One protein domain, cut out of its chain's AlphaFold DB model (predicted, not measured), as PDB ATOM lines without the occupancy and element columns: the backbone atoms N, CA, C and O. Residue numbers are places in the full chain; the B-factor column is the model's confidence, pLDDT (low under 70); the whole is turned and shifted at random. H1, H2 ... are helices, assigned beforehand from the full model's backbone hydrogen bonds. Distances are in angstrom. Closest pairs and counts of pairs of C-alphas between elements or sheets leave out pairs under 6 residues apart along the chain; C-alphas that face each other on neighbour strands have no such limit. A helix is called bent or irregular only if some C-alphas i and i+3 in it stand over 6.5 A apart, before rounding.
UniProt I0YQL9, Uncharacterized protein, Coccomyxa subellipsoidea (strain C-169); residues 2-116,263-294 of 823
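Overview. This is residues 2 to 116 and 263 to 294 of the 823 residues of an uncharacterized protein of Coccomyxa subellipsoidea (strain C-169) (UniProt I0YQL9). Three long helices, H2, H5 and H6, lie side by side as an up-and-down bundle, each running against the one before it; H5 is much the longest, and its residues 99 to 116 stick out past the others as a free arm. The short helices H3 and H4 sit where H2 ends, and H1 stands at the other end of H2, steeply tilted to it. The printed part has 147 residues with six named helices, H1 to H6 in order, and no named strand: the class is all helix. The whole is loose, with a radius of gyration of the C-alphas of 21.2 A, and spans 77 by 27 by 21 A, the free arm adding to its length.

Along the chain. H5, residues 66 to 116, is 74.7 A long, from C-alpha 66 at (-20.912, 18.978, -49.485) to C-alpha 116 at (53.302, 27.431, -49.598). It is irregular: C-alphas 67 and 70 are 7.1 A apart. H6, residues 263 to 288, is 38.0 A long and ends at (-12.288, 21.041, -41.864). It has a kink of 35 degrees near residue 274, yet is neither bent nor irregular, but only just: C-alphas 271 and 274 are 6.5 A apart. H2, residues 17 to 41, measures 35.9 A. H1 is residues 2 to 11, H3 residues 48 to 51 and H4 residues 57 to 62.

Arrangement. H5 touches H6, opposite ways at a shallow tilt of 6 degrees, closest at the C-alphas of His 94 and Gln 266, 6.5 A. With residues 68 to 83 alone, H5 touches H2, opposite ways at a shallow tilt of 22 degrees; the C-alphas of Val 33 and Ala 76 come closest, 5.6 A. H2 is the hub, touching four helices. It touches H6, the same way at a shallow tilt of 25 degrees, closest at the C-alphas of Gly 18 and Gly 268, 3.8 A. H2 touches H4 with residues 34 to 38 alone, and the closest C-alphas, of Arg 34 and Val 57, are 5.6 A apart. H2 touches H3 with residues 38 to 41 alone, closest at the C-alphas of Arg 38 and Ala 51, 5.6 A. H1 and H2 are close but not clearly touching, 7.7 A between the C-alphas of Tyr 8 and Leu 17. Every O i to N i+4 pair is within hydrogen-bond range in H1, H2 and H4; H5 has 45 of 47, H6 20 of 22, and H3 is too short for one.

Size, cuts and confidence. The C-alphas of Gly 46 and His 116 are farthest apart, 77.5 A. Residues 117 to 262 are not printed, and 28.8 A separates C-alphas 116 and 263 across the cut. Of the links printed whole, none is long. Mean pLDDT of the printed part is 77.0; 31 residues are under 70, among them 44 to 54 and 288 to 294.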
ATOM      1  N   GLN A   2      20.396  27.447 -59.238       60.00
ATOM      2  CA  GLN A   2      21.768  27.946 -59.342       60.00
ATOM      3  C   GLN A   2      21.825  29.398 -59.857       60.00
ATOM      4  O   GLN A   2      22.342  30.251 -59.152       60.00
ATOM      5  N   ASP A   3      21.096  29.719 -60.931       69.75
ATOM      6  CA  ASP A   3      20.976  31.092 -61.465       69.75
ATOM      7  C   ASP A   3      20.393  32.120 -60.470       69.75
ATOM      8  O   ASP A   3      20.696  33.310 -60.522       69.75
ATOM      9  N   VAL A   4      19.536  31.673 -59.542       69.69
ATOM     10  CA  VAL A   4      18.936  32.540 -58.512       69.69
ATOM     11  C   VAL A   4      19.950  32.813 -57.404       69.69
ATOM     12  O   VAL A   4      20.062  33.947 -56.946       69.69
ATOM     13  N   LEU A   5      20.709  31.792 -56.996       71.69
ATOM     14  CA  LEU A   5      21.783  31.933 -56.013       71.69
ATOM     15  C   LEU A   5      22.924  32.804 -56.568       71.69
ATOM     16  O   LEU A   5      23.385  33.699 -55.865       71.69
ATOM     17  N   GLU A   6      23.280  32.639 -57.847       71.31
ATOM     18  CA  GLU A   6      24.229  33.505 -58.569       71.31
ATOM     19  C   GLU A   6      23.773  34.969 -58.592       71.31
ATOM     20  O   GLU A   6      24.564  35.881 -58.348       71.31
ATOM     21  N   GLY A   7      22.477  35.211 -58.807       72.12
ATOM     22  CA  GLY A   7      21.902  36.554 -58.743       72.12
ATOM     23  C   GLY A   7      22.016  37.205 -57.358       72.12
ATOM     24  O   GLY A   7      22.286  38.400 -57.265       72.12
ATOM     25  N   TYR A   8      21.855  36.439 -56.275       69.44
ATOM     26  CA  TYR A   8      21.997  36.960 -54.906       69.44
ATOM     27  C   TYR A   8      23.457  37.191 -54.498       69.44
ATOM     28  O   TYR A   8      23.725  38.144 -53.765       69.44
ATOM     29  N   ILE A   9      24.387  36.382 -55.015       71.25
ATOM     30  CA  ILE A   9      25.835  36.618 -54.897       71.25
ATOM     31  C   ILE A   9      26.198  37.942 -55.576       71.25
ATOM     32  O   ILE A   9      26.849  38.789 -54.971       71.25
ATOM     33  N   PHE A  10      25.679  38.185 -56.783       70.56
ATOM     34  CA  PHE A  10      25.914  39.429 -57.519       70.56
ATOM     35  C   PHE A  10      25.341  40.677 -56.819       70.56
ATOM     36  O   PHE A  10      25.897  41.767 -56.931       70.56
ATOM     37  N   LEU A  11      24.230  40.529 -56.092       73.81
ATOM     38  CA  LEU A  11      23.561  41.621 -55.374       73.81
ATOM     39  C   LEU A  11      24.137  41.890 -53.971       73.81
ATOM     40  O   LEU A  11      23.750  42.875 -53.346       73.81
ATOM     41  N   GLY A  12      25.012  41.022 -53.448       69.19
ATOM     42  CA  GLY A  12      25.640  41.171 -52.128       69.19
ATOM     43  C   GLY A  12      24.684  41.079 -50.927       69.19
ATOM     44  O   GLY A  12      25.096  41.311 -49.792       69.19
ATOM     45  N   ASN A  13      23.409  40.729 -51.133       74.44
ATOM     46  CA  ASN A  13      22.391  40.683 -50.077       74.44
ATOM     47  C   ASN A  13      22.145  39.245 -49.587       74.44
ATOM     48  O   ASN A  13      21.059  38.682 -49.723       74.44
ATOM     49  N   ILE A  14      23.197  38.627 -49.048       72.25
ATOM     50  CA  ILE A  14      23.199  37.208 -48.665       72.25
ATOM     51  C   ILE A  14      22.444  36.992 -47.341       72.25
ATOM     52  O   ILE A  14      21.820  35.952 -47.148       72.25
ATOM     53  N   SER A  15      22.432  37.987 -46.447       73.12
ATOM     54  CA  SER A  15      21.831  37.878 -45.107       73.12
ATOM     55  C   SER A  15      20.297  37.767 -45.107       73.12
ATOM     56  O   SER A  15      19.734  37.046 -44.283       73.12
ATOM     57  N   GLU A  16      19.611  38.411 -46.056       78.00
ATOM     58  CA  GLU A  16      18.143  38.383 -46.163       78.00
ATOM     59  C   GLU A  16      17.605  37.157 -46.917       78.00
ATOM     60  O   GLU A  16      16.405  36.867 -46.861       78.00
ATOM     61  N   LEU A  17      18.471  36.418 -47.619       79.75
ATOM     62  CA  LEU A  17      18.081  35.299 -48.479       79.75
ATOM     63  C   LEU A  17      17.318  34.215 -47.704       79.75
ATOM     64  O   LEU A  17      16.279  33.742 -48.164       79.75
ATOM     65  N   GLY A  18      17.781  33.873 -46.498       77.56
ATOM     66  CA  GLY A  18      17.139  32.854 -45.662       77.56
ATOM     67  C   GLY A  18      15.709  33.223 -45.243       77.56
ATOM     68  O   GLY A  18      14.811  32.383 -45.303       77.56
ATOM     69  N   ALA A  19      15.471  34.489 -44.883       80.31
ATOM     70  CA  ALA A  19      14.145  34.976 -44.502       80.31
ATOM     71  C   ALA A  19      13.190  35.040 -45.707       80.31
ATOM     72  O   ALA A  19      12.033  34.629 -45.608       80.31
ATOM     73  N   ARG A  20      13.689  35.491 -46.867       81.19
ATOM     74  CA  ARG A  20      12.913  35.543 -48.117       81.19
ATOM     75  C   ARG A  20      12.536  34.152 -48.620       81.19
ATOM     76  O   ARG A  20      11.408  33.968 -49.067       81.19
ATOM     77  N   LEU A  21      13.438  33.174 -48.506       80.38
ATOM     78  CA  LEU A  21      13.151  31.773 -48.822       80.38
ATOM     79  C   LEU A  21      12.047  31.221 -47.915       80.38
ATOM     80  O   LEU A  21      11.069  30.678 -48.422       80.38
ATOM     81  N   SER A  22      12.157  31.422 -46.597       81.19
ATOM     82  CA  SER A  22      11.135  30.984 -45.637       81.19
ATOM     83  C   SER A  22       9.754  31.565 -45.968       81.19
ATOM     84  O   SER A  22       8.786  30.823 -46.134       81.19
ATOM     85  N   HIS A  23       9.679  32.881 -46.190       84.50
ATOM     86  CA  HIS A  23       8.438  33.555 -46.566       84.50
ATOM     87  C   HIS A  23       7.878  33.058 -47.910       84.50
ATOM     88  O   HIS A  23       6.671  32.855 -48.037       84.50
ATOM     89  N   ALA A  24       8.731  32.844 -48.917       82.50
ATOM     90  CA  ALA A  24       8.304  32.349 -50.224       82.50
ATOM     91  C   ALA A  24       7.667  30.957 -50.128       82.50
ATOM     92  O   ALA A  24       6.623  30.729 -50.736       82.50
ATOM     93  N   PHE A  25       8.234  30.047 -49.327       82.38
ATOM     94  CA  PHE A  25       7.645  28.726 -49.113       82.38
ATOM     95  C   PHE A  25       6.307  28.800 -48.376       82.38
ATOM     96  O   PHE A  25       5.332  28.215 -48.842       82.38
ATOM     97  N   THR A  26       6.232  29.538 -47.265       82.19
ATOM     98  CA  THR A  26       4.990  29.657 -46.485       82.19
ATOM     99  C   THR A  26       3.881  30.327 -47.302       82.19
ATOM    100  O   THR A  26       2.754  29.834 -47.344       82.19
ATOM    101  N   SER A  27       4.204  31.395 -48.039       85.25
ATOM    102  CA  SER A  27       3.258  32.056 -48.946       85.25
ATOM    103  C   SER A  27       2.839  31.155 -50.110       85.25
ATOM    104  O   SER A  27       1.699  31.256 -50.568       85.25
ATOM    105  N   SER A  28       3.734  30.292 -50.600       84.81
ATOM    106  CA  SER A  28       3.430  29.343 -51.672       84.81
ATOM    107  C   SER A  28       2.337  28.370 -51.232       84.81
ATOM    108  O   SER A  28       1.306  28.302 -51.899       84.81
ATOM    109  N   VAL A  29       2.477  27.745 -50.053       84.50
ATOM    110  CA  VAL A  29       1.476  26.815 -49.491       84.50
ATOM    111  C   VAL A  29       0.083  27.447 -49.445       84.50
ATOM    112  O   VAL A  29      -0.864  26.907 -50.022       84.50
ATOM    113  N   SER A  30      -0.048  28.629 -48.844       83.88
ATOM    114  CA  SER A  30      -1.350  29.302 -48.724       83.88
ATOM    115  C   SER A  30      -1.902  29.788 -50.064       83.88
ATOM    116  O   SER A  30      -3.119  29.806 -50.258       83.88
ATOM    117  N   SER A  31      -1.038  30.164 -51.012       85.81
ATOM    118  CA  SER A  31      -1.470  30.563 -52.357       85.81
ATOM    119  C   SER A  31      -2.008  29.379 -53.163       85.81
ATOM    120  O   SER A  31      -3.052  29.496 -53.807       85.81
ATOM    121  N   THR A  32      -1.353  28.221 -53.085       84.31
ATOM    122  CA  THR A  32      -1.716  27.057 -53.891       84.31
ATOM    123  C   THR A  32      -2.915  26.331 -53.304       84.31
ATOM    124  O   THR A  32      -3.814  25.981 -54.063       84.31
ATOM    125  N   VAL A  33      -3.031  26.213 -51.975       83.44
ATOM    126  CA  VAL A  33      -4.271  25.707 -51.356       83.44
ATOM    127  C   VAL A  33      -5.456  26.597 -51.737       83.44
ATOM    128  O   VAL A  33      -6.495  26.091 -52.154       83.44
ATOM    129  N   ARG A  34      -5.293  27.926 -51.712       84.38
ATOM    130  CA  ARG A  34      -6.333  28.859 -52.175       84.38
ATOM    131  C   ARG A  34      -6.698  28.643 -53.645       84.38
ATOM    132  O   ARG A  34      -7.877  28.674 -53.986       84.38
ATOM    133  N   GLN A  35      -5.713  28.419 -54.512       84.00
ATOM    134  CA  GLN A  35      -5.943  28.156 -55.934       84.00
ATOM    135  C   GLN A  35      -6.670  26.824 -56.168       84.00
ATOM    136  O   GLN A  35      -7.536  26.762 -57.039       84.00
ATOM    137  N   VAL A  36      -6.371  25.792 -55.376       83.06
ATOM    138  CA  VAL A  36      -7.068  24.496 -55.404       83.06
ATOM    139  C   VAL A  36      -8.521  24.641 -54.952       83.06
ATOM    140  O   VAL A  36      -9.423  24.179 -55.642       83.06
ATOM    141  N   VAL A  37      -8.771  25.335 -53.840       80.38
ATOM    142  CA  VAL A  37     -10.140  25.597 -53.362       80.38
ATOM    143  C   VAL A  37     -10.924  26.390 -54.410       80.38
ATOM    144  O   VAL A  37     -12.051  26.043 -54.750       80.38
ATOM    145  N   ARG A  38     -10.298  27.417 -54.999       81.19
ATOM    146  CA  ARG A  38     -10.893  28.217 -56.077       81.19
ATOM    147  C   ARG A  38     -11.244  27.364 -57.291       81.19
ATOM    148  O   ARG A  38     -12.341  27.502 -57.821       81.19
ATOM    149  N   SER A  39     -10.321  26.518 -57.749       80.75
ATOM    150  CA  SER A  39     -10.532  25.709 -58.951       80.75
ATOM    151  C   SER A  39     -11.641  24.680 -58.758       80.75
ATOM    152  O   SER A  39     -12.378  24.429 -59.701       80.75
ATOM    153  N   VAL A  40     -11.807  24.144 -57.544       77.88
ATOM    154  CA  VAL A  40     -12.885  23.204 -57.207       77.88
ATOM    155  C   VAL A  40     -14.240  23.898 -57.053       77.88
ATOM    156  O   VAL A  40     -15.248  23.315 -57.416       77.88
ATOM    157  N   ILE A  41     -14.304  25.144 -56.577       77.00
ATOM    158  CA  ILE A  41     -15.577  25.890 -56.531       77.00
ATOM    159  C   ILE A  41     -16.040  26.271 -57.947       77.00
ATOM    160  O   ILE A  41     -17.226  26.190 -58.259       77.00
ATOM    161  N   LEU A  42     -15.099  26.637 -58.825       78.31
ATOM    162  CA  LEU A  42     -15.384  27.045 -60.206       78.31
ATOM    163  C   LEU A  42     -15.843  25.897 -61.124       78.31
ATOM    164  O   LEU A  42     -16.261  26.170 -62.247       78.31
ATOM    165  N   THR A  43     -15.795  24.630 -60.692       75.62
ATOM    166  CA  THR A  43     -16.340  23.514 -61.488       75.62
ATOM    167  C   THR A  43     -17.868  23.477 -61.499       75.62
ATOM    168  O   THR A  43     -18.443  22.812 -62.360       75.62
ATOM    169  N   ARG A  44     -18.541  24.184 -60.580       67.94
ATOM    170  CA  ARG A  44     -20.004  24.270 -60.522       67.94
ATOM    171  C   ARG A  44     -20.468  25.652 -60.974       67.94
ATOM    172  O   ARG A  44     -20.102  26.669 -60.383       67.94
ATOM    173  N   SER A  45     -21.311  25.685 -62.003       55.16
ATOM    174  CA  SER A  45     -21.939  26.922 -62.467       55.16
ATOM    175  C   SER A  45     -22.833  27.510 -61.364       55.16
ATOM    176  O   SER A  45     -23.608  26.794 -60.730       55.16
ATOM    177  N   GLY A  46     -22.696  28.816 -61.102       62.03
ATOM    178  CA  GLY A  46     -23.494  29.549 -60.105       62.03
ATOM    179  C   GLY A  46     -22.814  29.863 -58.761       62.03
ATOM    180  O   GLY A  46     -23.410  30.572 -57.959       62.03
ATOM    181  N   LEU A  47     -21.576  29.409 -58.508       61.84
ATOM    182  CA  LEU A  47     -20.816  29.706 -57.269       61.84
ATOM    183  C   LEU A  47     -19.659  30.711 -57.461       61.84
ATOM    184  O   LEU A  47     -18.764  30.830 -56.623       61.84
ATOM    185  N   GLU A  48     -19.678  31.473 -58.554       65.75
ATOM    186  CA  GLU A  48     -18.600  32.398 -58.941       65.75
ATOM    187  C   GLU A  48     -18.383  33.536 -57.929       65.75
ATOM    188  O   GLU A  48     -17.249  33.976 -57.715       65.75
ATOM    189  N   GLU A  49     -19.439  33.968 -57.229       61.16
ATOM    190  CA  GLU A  49     -19.349  34.991 -56.179       61.16
ATOM    191  C   GLU A  49     -18.568  34.520 -54.945       61.16
ATOM    192  O   GLU A  49     -17.870  35.319 -54.319       61.16
ATOM    193  N   SER A  50     -18.618  33.219 -54.634       60.34
ATOM    194  CA  SER A  50     -17.832  32.605 -53.557       60.34
ATOM    195  C   SER A  50     -16.368  32.373 -53.961       60.34
ATOM    196  O   SER A  50     -15.513  32.153 -53.104       60.34
ATOM    197  N   ALA A  51     -16.057  32.452 -55.261       61.31
ATOM    198  CA  ALA A  51     -14.727  32.273 -55.840       61.31
ATOM    199  C   ALA A  51     -14.091  33.601 -56.312       61.31
ATOM    200  O   ALA A  51     -13.252  33.612 -57.222       61.31
ATOM    201  N   ARG A  52     -14.443  34.743 -55.703       68.19
ATOM    202  CA  ARG A  52     -13.878  36.062 -56.060       68.19
ATOM    203  C   ARG A  52     -12.348  36.092 -55.974       68.19
ATOM    204  O   ARG A  52     -11.726  35.460 -55.120       68.19
ATOM    205  N   ALA A  53     -11.718  36.799 -56.914       59.47
ATOM    206  CA  ALA A  53     -10.264  36.978 -56.941       59.47
ATOM    207  C   ALA A  53      -9.804  37.736 -55.688       59.47
ATOM    208  O   ALA A  53     -10.183  38.882 -55.488       59.47
ATOM    209  N   GLY A  54      -9.015  37.072 -54.836       64.12
ATOM    210  CA  GLY A  54      -8.462  37.659 -53.612       64.12
ATOM    211  C   GLY A  54      -9.203  37.336 -52.308       64.12
ATOM    212  O   GLY A  54      -8.714  37.742 -51.259       64.12
ATOM    213  N   ALA A  55     -10.312  36.586 -52.337       71.12
ATOM    214  CA  ALA A  55     -10.992  36.162 -51.109       71.12
ATOM    215  C   ALA A  55     -10.073  35.279 -50.228       71.12
ATOM    216  O   ALA A  55      -9.302  34.467 -50.765       71.12
ATOM    217  N   PRO A  56     -10.109  35.428 -48.889       75.19
ATOM    218  CA  PRO A  56      -9.364  34.552 -47.995       75.19
ATOM    219  C   PRO A  56      -9.932  33.130 -48.065       75.19
ATOM    220  O   PRO A  56     -11.122  32.930 -48.305       75.19
ATOM    221  N   VAL A  57      -9.078  32.131 -47.817       72.75
ATOM    222  CA  VAL A  57      -9.458  30.706 -47.874       72.75
ATOM    223  C   VAL A  57     -10.685  30.428 -46.997       72.75
ATOM    224  O   VAL A  57     -11.573  29.704 -47.421       72.75
ATOM    225  N   GLN A  58     -10.795  31.069 -45.830       75.38
ATOM    226  CA  GLN A  58     -11.932  30.910 -44.913       75.38
ATOM    227  C   GLN A  58     -13.286  31.290 -45.531       75.38
ATOM    228  O   GLN A  58     -14.268  30.582 -45.315       75.38
ATOM    229  N   ASP A  59     -13.344  32.364 -46.319       76.06
ATOM    230  CA  ASP A  59     -14.593  32.816 -46.942       76.06
ATOM    231  C   ASP A  59     -14.966  31.939 -48.136       76.06
ATOM    232  O   ASP A  59     -16.132  31.605 -48.324       76.06
ATOM    233  N   MET A  60     -13.963  31.500 -48.901       73.00
ATOM    234  CA  MET A  60     -14.160  30.584 -50.026       73.00
ATOM    235  C   MET A  60     -14.650  29.212 -49.560       73.00
ATOM    236  O   MET A  60     -15.528  28.621 -50.180       73.00
ATOM    237  N   VAL A  61     -14.100  28.722 -48.450       71.62
ATOM    238  CA  VAL A  61     -14.430  27.412 -47.893       71.62
ATOM    239  C   VAL A  61     -15.878  27.348 -47.408       71.62
ATOM    240  O   VAL A  61     -16.518  26.322 -47.611       71.62
ATOM    241  N   ARG A  62     -16.436  28.432 -46.853       71.06
ATOM    242  CA  ARG A  62     -17.844  28.483 -46.409       71.06
ATOM    243  C   ARG A  62     -18.863  28.274 -47.534       71.06
ATOM    244  O   ARG A  62     -19.983  27.874 -47.243       71.06
ATOM    245  N   GLY A  63     -18.492  28.553 -48.784       66.44
ATOM    246  CA  GLY A  63     -19.354  28.365 -49.954       66.44
ATOM    247  C   GLY A  63     -19.139  27.048 -50.705       66.44
ATOM    248  O   GLY A  63     -19.693  26.883 -51.791       66.44
ATOM    249  N   VAL A  64     -18.330  26.122 -50.175       69.81
ATOM    250  CA  VAL A  64     -18.090  24.810 -50.800       69.81
ATOM    251  C   VAL A  64     -19.302  23.890 -50.566       69.81
ATOM    252  O   VAL A  64     -19.667  23.677 -49.414       69.81
ATOM    253  N   PRO A  65     -19.922  23.311 -51.614       68.88
ATOM    254  CA  PRO A  65     -20.977  22.302 -51.468       68.88
ATOM    255  C   PRO A  65     -20.447  20.982 -50.886       68.88
ATOM    256  O   PRO A  65     -19.323  20.590 -51.208       68.88
ATOM    257  N   ALA A  66     -21.273  20.260 -50.115       64.69
ATOM    258  CA  ALA A  66     -20.912  18.978 -49.485       64.69
ATOM    259  C   ALA A  66     -20.356  17.948 -50.487       64.69
ATOM    260  O   ALA A  66     -19.312  17.346 -50.246       64.69
ATOM    261  N   ASP A  67     -20.961  17.848 -51.673       65.56
ATOM    262  CA  ASP A  67     -20.569  16.891 -52.721       65.56
ATOM    263  C   ASP A  67     -19.140  17.114 -53.265       65.56
ATOM    264  O   ASP A  67     -18.501  16.190 -53.764       65.56
ATOM    265  N   LEU A  68     -18.629  18.351 -53.194       71.50
ATOM    266  CA  LEU A  68     -17.316  18.742 -53.733       71.50
ATOM    267  C   LEU A  68     -16.230  18.832 -52.657       71.50
ATOM    268  O   LEU A  68     -15.043  18.961 -52.983       71.50
ATOM    269  N   PHE A  69     -16.615  18.758 -51.383       74.56
ATOM    270  CA  PHE A  69     -15.700  18.933 -50.262       74.56
ATOM    271  C   PHE A  69     -14.593  17.870 -50.259       74.56
ATOM    272  O   PHE A  69     -13.413  18.220 -50.176       74.56
ATOM    273  N   ARG A  70     -14.928  16.599 -50.512       67.69
ATOM    274  CA  ARG A  70     -13.955  15.495 -50.578       67.69
ATOM    275  C   ARG A  70     -12.875  15.711 -51.631       67.69
ATOM    276  O   ARG A  70     -11.685  15.525 -51.369       67.69
ATOM    277  N   THR A  71     -13.277  16.107 -52.837       73.94
ATOM    278  CA  THR A  71     -12.345  16.396 -53.933       73.94
ATOM    279  C   THR A  71     -11.465  17.594 -53.588       73.94
ATOM    280  O   THR A  71     -10.270  17.587 -53.892       73.94
ATOM    281  N   CYS A  72     -12.031  18.598 -52.914       75.31
ATOM    282  CA  CYS A  72     -11.299  19.763 -52.432       75.31
ATOM    283  C   CYS A  72     -10.248  19.386 -51.378       75.31
ATOM    284  O   CYS A  72      -9.081  19.758 -51.516       75.31
ATOM    285  N   LEU A  73     -10.635  18.612 -50.361       75.25
ATOM    286  CA  LEU A  73      -9.755  18.171 -49.282       75.25
ATOM    287  C   LEU A  73      -8.633  17.269 -49.809       75.25
ATOM    288  O   LEU A  73      -7.466  17.503 -49.503       75.25
ATOM    289  N   ALA A  74      -8.957  16.286 -50.656       69.44
ATOM    290  CA  ALA A  74      -7.967  15.384 -51.240       69.44
ATOM    291  C   ALA A  74      -6.935  16.136 -52.094       69.44
ATOM    292  O   ALA A  74      -5.731  15.933 -51.931       69.44
ATOM    293  N   ARG A  75      -7.379  17.055 -52.963       73.69
ATOM    294  CA  ARG A  75      -6.467  17.876 -53.776       73.69
ATOM    295  C   ARG A  75      -5.615  18.812 -52.925       73.69
ATOM    296  O   ARG A  75      -4.429  18.956 -53.206       73.69
ATOM    297  N   ALA A  76      -6.182  19.413 -51.878       79.50
ATOM    298  CA  ALA A  76      -5.424  20.257 -50.959       79.50
ATOM    299  C   ALA A  76      -4.340  19.454 -50.221       79.50
ATOM    300  O   ALA A  76      -3.198  19.902 -50.150       79.50
ATOM    301  N   LEU A  77      -4.665  18.251 -49.737       74.44
ATOM    302  CA  LEU A  77      -3.716  17.364 -49.058       74.44
ATOM    303  C   LEU A  77      -2.591  16.888 -49.983       74.44
ATOM    304  O   LEU A  77      -1.432  16.921 -49.576       74.44
ATOM    305  N   MET A  78      -2.908  16.496 -51.223       75.75
ATOM    306  CA  MET A  78      -1.895  16.104 -52.215       75.75
ATOM    307  C   MET A  78      -0.913  17.245 -52.490       75.75
ATOM    308  O   MET A  78       0.293  17.059 -52.385       75.75
ATOM    309  N   VAL A  79      -1.425  18.448 -52.755       79.88
ATOM    310  CA  VAL A  79      -0.585  19.616 -53.049       79.88
ATOM    311  C   VAL A  79       0.285  20.003 -51.854       79.88
ATOM    312  O   VAL A  79       1.471  20.285 -52.025       79.88
ATOM    313  N   VAL A  80      -0.272  19.988 -50.641       81.31
ATOM    314  CA  VAL A  80       0.497  20.233 -49.411       81.31
ATOM    315  C   VAL A  80       1.608  19.189 -49.264       81.31
ATOM    316  O   VAL A  80       2.757  19.558 -49.019       81.31
ATOM    317  N   PHE A  81       1.308  17.907 -49.480       80.00
ATOM    318  CA  PHE A  81       2.301  16.835 -49.417       80.00
ATOM    319  C   PHE A  81       3.412  17.006 -50.461       80.00
ATOM    320  O   PHE A  81       4.592  16.930 -50.116       80.00
ATOM    321  N   ASP A  82       3.065  17.315 -51.709       80.69
ATOM    322  CA  ASP A  82       4.034  17.535 -52.787       80.69
ATOM    323  C   ASP A  82       4.946  18.733 -52.512       80.69
ATOM    324  O   ASP A  82       6.157  18.669 -52.746       80.69
ATOM    325  N   MET A  83       4.393  19.818 -51.965       82.25
ATOM    326  CA  MET A  83       5.161  20.994 -51.549       82.25
ATOM    327  C   MET A  83       6.147  20.669 -50.433       82.25
ATOM    328  O   MET A  83       7.296  21.112 -50.465       82.25
ATOM    329  N   MET A  84       5.727  19.860 -49.468       79.88
ATOM    330  CA  MET A  84       6.580  19.433 -48.363       79.88
ATOM    331  C   MET A  84       7.652  18.445 -48.823       79.88
ATOM    332  O   MET A  84       8.813  18.569 -48.433       79.88
ATOM    333  N   GLY A  85       7.312  17.523 -49.728       79.19
ATOM    334  CA  GLY A  85       8.278  16.660 -50.404       79.19
ATOM    335  C   GLY A  85       9.273  17.460 -51.251       79.19
ATOM    336  O   GLY A  85      10.463  17.145 -51.286       79.19
ATOM    337  N   SER A  86       8.821  18.534 -51.901       84.44
ATOM    338  CA  SER A  86       9.676  19.481 -52.627       84.44
ATOM    339  C   SER A  86      10.645  20.212 -51.692       84.44
ATOM    340  O   SER A  86      11.846  20.229 -51.957       84.44
ATOM    341  N   HIS A  87      10.163  20.724 -50.553       84.75
ATOM    342  CA  HIS A  87      10.999  21.353 -49.520       84.75
ATOM    343  C   HIS A  87      12.054  20.382 -48.967       84.75
ATOM    344  O   HIS A  87      13.232  20.739 -48.863       84.75
ATOM    345  N   GLN A  88      11.675  19.126 -48.707       82.31
ATOM    346  CA  GLN A  88      12.609  18.108 -48.226       82.31
ATOM    347  C   GLN A  88      13.670  17.754 -49.277       82.31
ATOM    348  O   GLN A  88      14.855  17.694 -48.951       82.31
ATOM    349  N   ARG A  89      13.280  17.569 -50.547       84.50
ATOM    350  CA  ARG A  89      14.233  17.350 -51.652       84.50
ATOM    351  C   ARG A  89      15.212  18.510 -51.785       84.50
ATOM    352  O   ARG A  89      16.403  18.288 -51.984       84.50
ATOM    353  N   MET A  90      14.719  19.735 -51.632       82.50
ATOM    354  CA  MET A  90      15.544  20.932 -51.702       82.50
ATOM    355  C   MET A  90      16.538  21.024 -50.542       82.50
ATOM    356  O   MET A  90      17.683  21.419 -50.744       82.50
ATOM    357  N   THR A  91      16.122  20.613 -49.342       84.19
ATOM    358  CA  THR A  91      16.992  20.550 -48.158       84.19
ATOM    359  C   THR A  91      18.115  19.545 -48.366       84.19
ATOM    360  O   THR A  91      19.281  19.907 -48.244       84.19
ATOM    361  N   ASN A  92      17.783  18.338 -48.827       84.75
ATOM    362  CA  ASN A  92      18.776  17.305 -49.118       84.75
ATOM    363  C   ASN A  92      19.771  17.739 -50.214       84.75
ATOM    364  O   ASN A  92      20.952  17.391 -50.159       84.75
ATOM    365  N   TRP A  93      19.307  18.500 -51.214       88.12
ATOM    366  CA  TRP A  93      20.180  19.061 -52.248       88.12
ATOM    367  C   TRP A  93      21.162  20.088 -51.671       88.12
ATOM    368  O   TRP A  93      22.346  20.020 -51.984       88.12
ATOM    369  N   HIS A  94      20.703  20.996 -50.800       84.38
ATOM    370  CA  HIS A  94      21.571  21.982 -50.144       84.38
ATOM    371  C   HIS A  94      22.596  21.333 -49.213       84.38
ATOM    372  O   HIS A  94      23.751  21.754 -49.213       84.38
ATOM    373  N   ASP A  95      22.197  20.300 -48.469       83.88
ATOM    374  CA  ASP A  95      23.104  19.527 -47.615       83.88
ATOM    375  C   ASP A  95      24.205  18.871 -48.467       83.88
ATOM    376  O   ASP A  95      25.395  19.050 -48.210       83.88
ATOM    377  N   SER A  96      23.814  18.233 -49.576       86.00
ATOM    378  CA  SER A  96      24.762  17.640 -50.525       86.00
ATOM    379  C   SER A  96      25.680  18.698 -51.150       86.00
ATOM    380  O   SER A  96      26.884  18.481 -51.258       86.00
ATOM    381  N   ALA A  97      25.148  19.851 -51.562       84.50
ATOM    382  CA  ALA A  97      25.929  20.932 -52.165       84.50
ATOM    383  C   ALA A  97      26.947  21.534 -51.181       84.50
ATOM    384  O   ALA A  97      28.073  21.844 -51.575       84.50
ATOM    385  N   LEU A  98      26.584  21.647 -49.900       87.00
ATOM    386  CA  LEU A  98      27.491  22.070 -48.835       87.00
ATOM    387  C   LEU A  98      28.624  21.072 -48.620       87.00
ATOM    388  O   LEU A  98      29.776  21.491 -48.533       87.00
ATOM    389  N   ASP A  99      28.330  19.773 -48.602       85.12
ATOM    390  CA  ASP A  99      29.356  18.732 -48.469       85.12
ATOM    391  C   ASP A  99      30.342  18.757 -49.646       85.12
ATOM    392  O   ASP A  99      31.562  18.670 -49.460       85.12
ATOM    393  N   HIS A 100      29.836  18.955 -50.869       86.81
ATOM    394  CA  HIS A 100      30.672  19.090 -52.061       86.81
ATOM    395  C   HIS A 100      31.563  20.338 -51.990       86.81
ATOM    396  O   HIS A 100      32.774  20.208 -52.184       86.81
ATOM    397  N   ASN A 101      31.008  21.507 -51.646       89.19
ATOM    398  CA  ASN A 101      31.770  22.750 -51.483       89.19
ATOM    399  C   ASN A 101      32.830  22.609 -50.375       89.19
ATOM    400  O   ASN A 101      34.004  22.868 -50.622       89.19
ATOM    401  N   MET A 102      32.476  22.071 -49.202       85.75
ATOM    402  CA  MET A 102      33.416  21.832 -48.099       85.75
ATOM    403  C   MET A 102      34.563  20.892 -48.498       85.75
ATOM    404  O   MET A 102      35.720  21.141 -48.145       85.75
ATOM    405  N   SER A 103      34.274  19.838 -49.268       86.00
ATOM    406  CA  SER A 103      35.297  18.920 -49.782       86.00
ATOM    407  C   SER A 103      36.208  19.575 -50.833       86.00
ATOM    408  O   SER A 103      37.420  19.339 -50.835       86.00
ATOM    409  N   GLY A 104      35.657  20.426 -51.705       85.56
ATOM    410  CA  GLY A 104      36.409  21.196 -52.700       85.56
ATOM    411  C   GLY A 104      37.322  22.226 -52.042       85.56
ATOM    412  O   GLY A 104      38.507  22.316 -52.364       85.56
ATOM    413  N   LEU A 105      36.807  22.917 -51.030       86.75
ATOM    414  CA  LEU A 105      37.520  23.919 -50.249       86.75
ATOM    415  C   LEU A 105      38.646  23.284 -49.410       86.75
ATOM    416  O   LEU A 105      39.737  23.846 -49.303       86.75
ATOM    417  N   ALA A 106      38.446  22.067 -48.887       85.81
ATOM    418  CA  ALA A 106      39.506  21.287 -48.244       85.81
ATOM    419  C   ALA A 106      40.650  20.942 -49.216       85.81
ATOM    420  O   ALA A 106      41.816  21.164 -48.878       85.81
ATOM    421  N   LYS A 107      40.327  20.484 -50.436       87.94
ATOM    422  CA  LYS A 107      41.315  20.197 -51.496       87.94
ATOM    423  C   LYS A 107      42.070  21.455 -51.936       87.94
ATOM    424  O   LYS A 107      43.287  21.411 -52.095       87.94
ATOM    425  N   LEU A 108      41.380  22.588 -52.085       87.06
ATOM    426  CA  LEU A 108      41.998  23.879 -52.419       87.06
ATOM    427  C   LEU A 108      42.954  24.352 -51.319       87.06
ATOM    428  O   LEU A 108      44.074  24.772 -51.609       87.06
ATOM    429  N   ARG A 109      42.558  24.228 -50.047       87.12
ATOM    430  CA  ARG A 109      43.420  24.558 -48.901       87.12
ATOM    431  C   ARG A 109      44.636  23.645 -48.810       87.12
ATOM    432  O   ARG A 109      45.717  24.114 -48.459       87.12
ATOM    433  N   GLU A 110      44.490  22.362 -49.121       88.19
ATOM    434  CA  GLU A 110      45.611  21.423 -49.193       88.19
ATOM    435  C   GLU A 110      46.580  21.779 -50.330       88.19
ATOM    436  O   GLU A 110      47.782  21.904 -50.086       88.19
ATOM    437  N   ALA A 111      46.067  22.071 -51.530       85.44
ATOM    438  CA  ALA A 111      46.867  22.550 -52.659       85.44
ATOM    439  C   ALA A 111      47.604  23.863 -52.329       85.44
ATOM    440  O   ALA A 111      48.797  24.000 -52.605       85.44
ATOM    441  N   LYS A 112      46.939  24.802 -51.645       85.50
ATOM    442  CA  LYS A 112      47.543  26.055 -51.169       85.50
ATOM    443  C   LYS A 112      48.645  25.812 -50.132       85.50
ATOM    444  O   LYS A 112      49.694  26.451 -50.196       85.50
ATOM    445  N   ARG A 113      48.469  24.856 -49.207       86.00
ATOM    446  CA  ARG A 113      49.526  24.439 -48.260       86.00
ATOM    447  C   ARG A 113      50.723  23.820 -48.983       86.00
ATOM    448  O   ARG A 113      51.854  24.158 -48.639       86.00
ATOM    449  N   ALA A 114      50.490  22.968 -49.981       85.12
ATOM    450  CA  ALA A 114      51.549  22.381 -50.802       85.12
ATOM    451  C   ALA A 114      52.319  23.458 -51.586       85.12
ATOM    452  O   ALA A 114      53.550  23.448 -51.625       85.12
ATOM    453  N   CYS A 115      51.608  24.447 -52.130       83.06
ATOM    454  CA  CYS A 115      52.197  25.594 -52.813       83.06
ATOM    455  C   CYS A 115      53.037  26.468 -51.857       83.06
ATOM    456  O   CYS A 115      54.198  26.768 -52.139       83.06
ATOM    457  N   HIS A 116      52.527  26.771 -50.656       83.50
ATOM    458  CA  HIS A 116      53.302  27.431 -49.598       83.50
ATOM    459  C   HIS A 116      54.548  26.637 -49.179       83.50
ATOM    460  O   HIS A 116      55.584  27.244 -48.906       83.50
ATOM    461  N   ARG A 263      25.137  28.091 -46.664       84.50
ATOM    462  CA  ARG A 263      24.888  28.029 -45.211       84.50
ATOM    463  C   ARG A 263      23.734  28.930 -44.768       84.50
ATOM    464  O   ARG A 263      22.921  28.518 -43.938       84.50
ATOM    465  N   VAL A 264      23.634  30.148 -45.303       85.19
ATOM    466  CA  VAL A 264      22.522  31.060 -44.977       85.19
ATOM    467  C   VAL A 264      21.195  30.539 -45.538       85.19
ATOM    468  O   VAL A 264      20.181  30.565 -44.835       85.19
ATOM    469  N   SER A 265      21.207  29.988 -46.754       83.44
ATOM    470  CA  SER A 265      20.030  29.360 -47.372       83.44
ATOM    471  C   SER A 265      19.548  28.148 -46.572       83.44
ATOM    472  O   SER A 265      18.361  28.047 -46.259       83.44
ATOM    473  N   GLN A 266      20.475  27.280 -46.154       84.31
ATOM    474  CA  GLN A 266      20.185  26.109 -45.328       84.31
ATOM    475  C   GLN A 266      19.537  26.526 -44.001       84.31
ATOM    476  O   GLN A 266      18.445  26.067 -43.679       84.31
ATOM    477  N   ARG A 267      20.119  27.475 -43.257       82.81
ATOM    478  CA  ARG A 267      19.514  27.960 -41.999       82.81
ATOM    479  C   ARG A 267      18.093  28.497 -42.195       82.81
ATOM    480  O   ARG A 267      17.218  28.193 -41.386       82.81
ATOM    481  N   GLY A 268      17.852  29.244 -43.274       80.56
ATOM    482  CA  GLY A 268      16.518  29.741 -43.625       80.56
ATOM    483  C   GLY A 268      15.507  28.623 -43.889       80.56
ATOM    484  O   GLY A 268      14.376  28.689 -43.414       80.56
ATOM    485  N   MET A 269      15.920  27.560 -44.580       81.88
ATOM    486  CA  MET A 269      15.062  26.409 -44.891       81.88
ATOM    487  C   MET A 269      14.767  25.518 -43.684       81.88
ATOM    488  O   MET A 269      13.665  24.981 -43.558       81.88
ATOM    489  N   TRP A 270      15.732  25.361 -42.780       80.12
ATOM    490  CA  TRP A 270      15.534  24.610 -41.542       80.12
ATOM    491  C   TRP A 270      14.592  25.360 -40.596       80.12
ATOM    492  O   TRP A 270      13.700  24.748 -40.009       80.12
ATOM    493  N   ALA A 271      14.715  26.690 -40.523       79.56
ATOM    494  CA  ALA A 271      13.768  27.536 -39.801       79.56
ATOM    495  C   ALA A 271      12.362  27.503 -40.431       79.56
ATOM    496  O   ALA A 271      11.371  27.459 -39.707       79.56
ATOM    497  N   SER A 272      12.257  27.462 -41.766       79.94
ATOM    498  CA  SER A 272      10.966  27.458 -42.468       79.94
ATOM    499  C   SER A 272      10.159  26.173 -42.274       79.94
ATOM    500  O   SER A 272       8.945  26.197 -42.450       79.94
ATOM    501  N   ARG A 273      10.793  25.053 -41.895       79.88
ATOM    502  CA  ARG A 273      10.112  23.762 -41.699       79.88
ATOM    503  C   ARG A 273       8.957  23.873 -40.704       79.88
ATOM    504  O   ARG A 273       7.854  23.451 -41.027       79.88
ATOM    505  N   GLY A 274       9.183  24.461 -39.528       76.25
ATOM    506  CA  GLY A 274       8.136  24.614 -38.507       76.25
ATOM    507  C   GLY A 274       6.956  25.456 -39.003       76.25
ATOM    508  O   GLY A 274       5.811  25.014 -38.942       76.25
ATOM    509  N   PHE A 275       7.250  26.618 -39.591       80.25
ATOM    510  CA  PHE A 275       6.235  27.528 -40.130       80.25
ATOM    511  C   PHE A 275       5.451  26.928 -41.304       80.25
ATOM    512  O   PHE A 275       4.265  27.207 -41.455       80.25
ATOM    513  N   LEU A 276       6.083  26.087 -42.129       80.94
ATOM    514  CA  LEU A 276       5.416  25.373 -43.221       80.94
ATOM    515  C   LEU A 276       4.387  24.372 -42.708       80.94
ATOM    516  O   LEU A 276       3.264  24.344 -43.208       80.94
ATOM    517  N   TRP A 277       4.760  23.575 -41.705       79.31
ATOM    518  CA  TRP A 277       3.845  22.633 -41.064       79.31
ATOM    519  C   TRP A 277       2.681  23.356 -40.383       79.31
ATOM    520  O   TRP A 277       1.537  22.924 -40.509       79.31
ATOM    521  N   GLU A 278       2.953  24.475 -39.711       78.44
ATOM    522  CA  GLU A 278       1.922  25.268 -39.044       78.44
ATOM    523  C   GLU A 278       0.930  25.890 -40.038       78.44
ATOM    524  O   GLU A 278      -0.282  25.800 -39.847       78.44
ATOM    525  N   GLU A 279       1.421  26.464 -41.138       81.69
ATOM    526  CA  GLU A 279       0.576  27.082 -42.161       81.69
ATOM    527  C   GLU A 279      -0.213  26.036 -42.970       81.69
ATOM    528  O   GLU A 279      -1.392  26.232 -43.273       81.69
ATOM    529  N   ALA A 280       0.390  24.881 -43.269       79.56
ATOM    530  CA  ALA A 280      -0.308  23.747 -43.873       79.56
ATOM    531  C   ALA A 280      -1.448  23.248 -42.972       79.56
ATOM    532  O   ALA A 280      -2.588  23.110 -43.426       79.56
ATOM    533  N   ALA A 281      -1.169  23.051 -41.681       72.44
ATOM    534  CA  ALA A 281      -2.171  22.638 -40.706       72.44
ATOM    535  C   ALA A 281      -3.290  23.677 -40.563       72.44
ATOM    536  O   ALA A 281      -4.459  23.306 -40.527       72.44
ATOM    537  N   ARG A 282      -2.961  24.976 -40.548       77.94
ATOM    538  CA  ARG A 282      -3.938  26.073 -40.475       77.94
ATOM    539  C   ARG A 282      -4.892  26.087 -41.673       77.94
ATOM    540  O   ARG A 282      -6.094  26.277 -41.493       77.94
ATOM    541  N   ASN A 283      -4.382  25.859 -42.880       77.31
ATOM    542  CA  ASN A 283      -5.202  25.802 -44.091       77.31
ATOM    543  C   ASN A 283      -6.121  24.570 -44.116       77.31
ATOM    544  O   ASN A 283      -7.301  24.690 -44.451       77.31
ATOM    545  N   ILE A 284      -5.615  23.402 -43.707       76.75
ATOM    546  CA  ILE A 284      -6.416  22.172 -43.594       76.75
ATOM    547  C   ILE A 284      -7.470  22.315 -42.489       76.75
ATOM    548  O   ILE A 284      -8.625  21.960 -42.690       76.75
ATOM    549  N   ALA A 285      -7.116  22.916 -41.355       67.06
ATOM    550  CA  ALA A 285      -8.045  23.248 -40.279       67.06
ATOM    551  C   ALA A 285      -9.184  24.165 -40.748       67.06
ATOM    552  O   ALA A 285     -10.340  23.943 -40.399       67.06
ATOM    553  N   CYS A 286      -8.879  25.177 -41.569       74.06
ATOM    554  CA  CYS A 286      -9.906  26.037 -42.155       74.06
ATOM    555  C   CYS A 286     -10.855  25.250 -43.069       74.06
ATOM    556  O   CYS A 286     -12.055  25.490 -43.017       74.06
ATOM    557  N   LEU A 287     -10.336  24.299 -43.858       73.19
ATOM    558  CA  LEU A 287     -11.150  23.398 -44.683       73.19
ATOM    559  C   LEU A 287     -12.067  22.519 -43.825       73.19
ATOM    560  O   LEU A 287     -13.268  22.473 -44.064       73.19
ATOM    561  N   LEU A 288     -11.525  21.892 -42.782       67.69
ATOM    562  CA  LEU A 288     -12.288  21.041 -41.864       67.69
ATOM    563  C   LEU A 288     -13.299  21.822 -41.012       67.69
ATOM    564  O   LEU A 288     -14.245  21.240 -40.498       67.69
ATOM    565  N   ALA A 289     -13.145  23.137 -40.863       66.56
ATOM    566  CA  ALA A 289     -14.124  23.986 -40.188       66.56
ATOM    567  C   ALA A 289     -15.350  24.330 -41.062       66.56
ATOM    568  O   ALA A 289     -16.263  25.009 -40.586       66.56
ATOM    569  N   CYS A 290     -15.385  23.895 -42.327       68.50
ATOM    570  CA  CYS A 290     -16.516  24.120 -43.223       68.50
ATOM    571  C   CYS A 290     -17.765  23.350 -42.770       68.50
ATOM    572  O   CYS A 290     -17.642  22.153 -42.535       68.50
ATOM    573  N   PRO A 291     -18.971  23.954 -42.750       62.16
ATOM    574  CA  PRO A 291     -20.222  23.230 -42.486       62.16
ATOM    575  C   PRO A 291     -20.438  22.025 -43.414       62.16
ATOM    576  O   PRO A 291     -20.929  20.992 -42.975       62.16
ATOM    577  N   ALA A 292     -19.996  22.132 -44.669       62.25
ATOM    578  CA  ALA A 292     -20.112  21.088 -45.684       62.25
ATOM    579  C   ALA A 292     -19.276  19.829 -45.391       62.25
ATOM    580  O   ALA A 292     -19.595  18.764 -45.905       62.25
ATOM    581  N   ALA A 293     -18.250  19.935 -44.540       58.28
ATOM    582  CA  ALA A 293     -17.492  18.783 -44.048       58.28
ATOM    583  C   ALA A 293     -18.309  17.912 -43.068       58.28
ATOM    584  O   ALA A 293     -17.925  16.787 -42.759       58.28
ATOM    585  N   TRP A 294     -19.429  18.443 -42.561       54.06
ATOM    586  CA  TRP A 294     -20.232  17.843 -41.491       54.06
ATOM    587  C   TRP A 294     -21.691  17.595 -41.903       54.06
ATOM    588  O   TRP A 294     -22.488  17.163 -41.070       54.06
TER     589      TRP A 294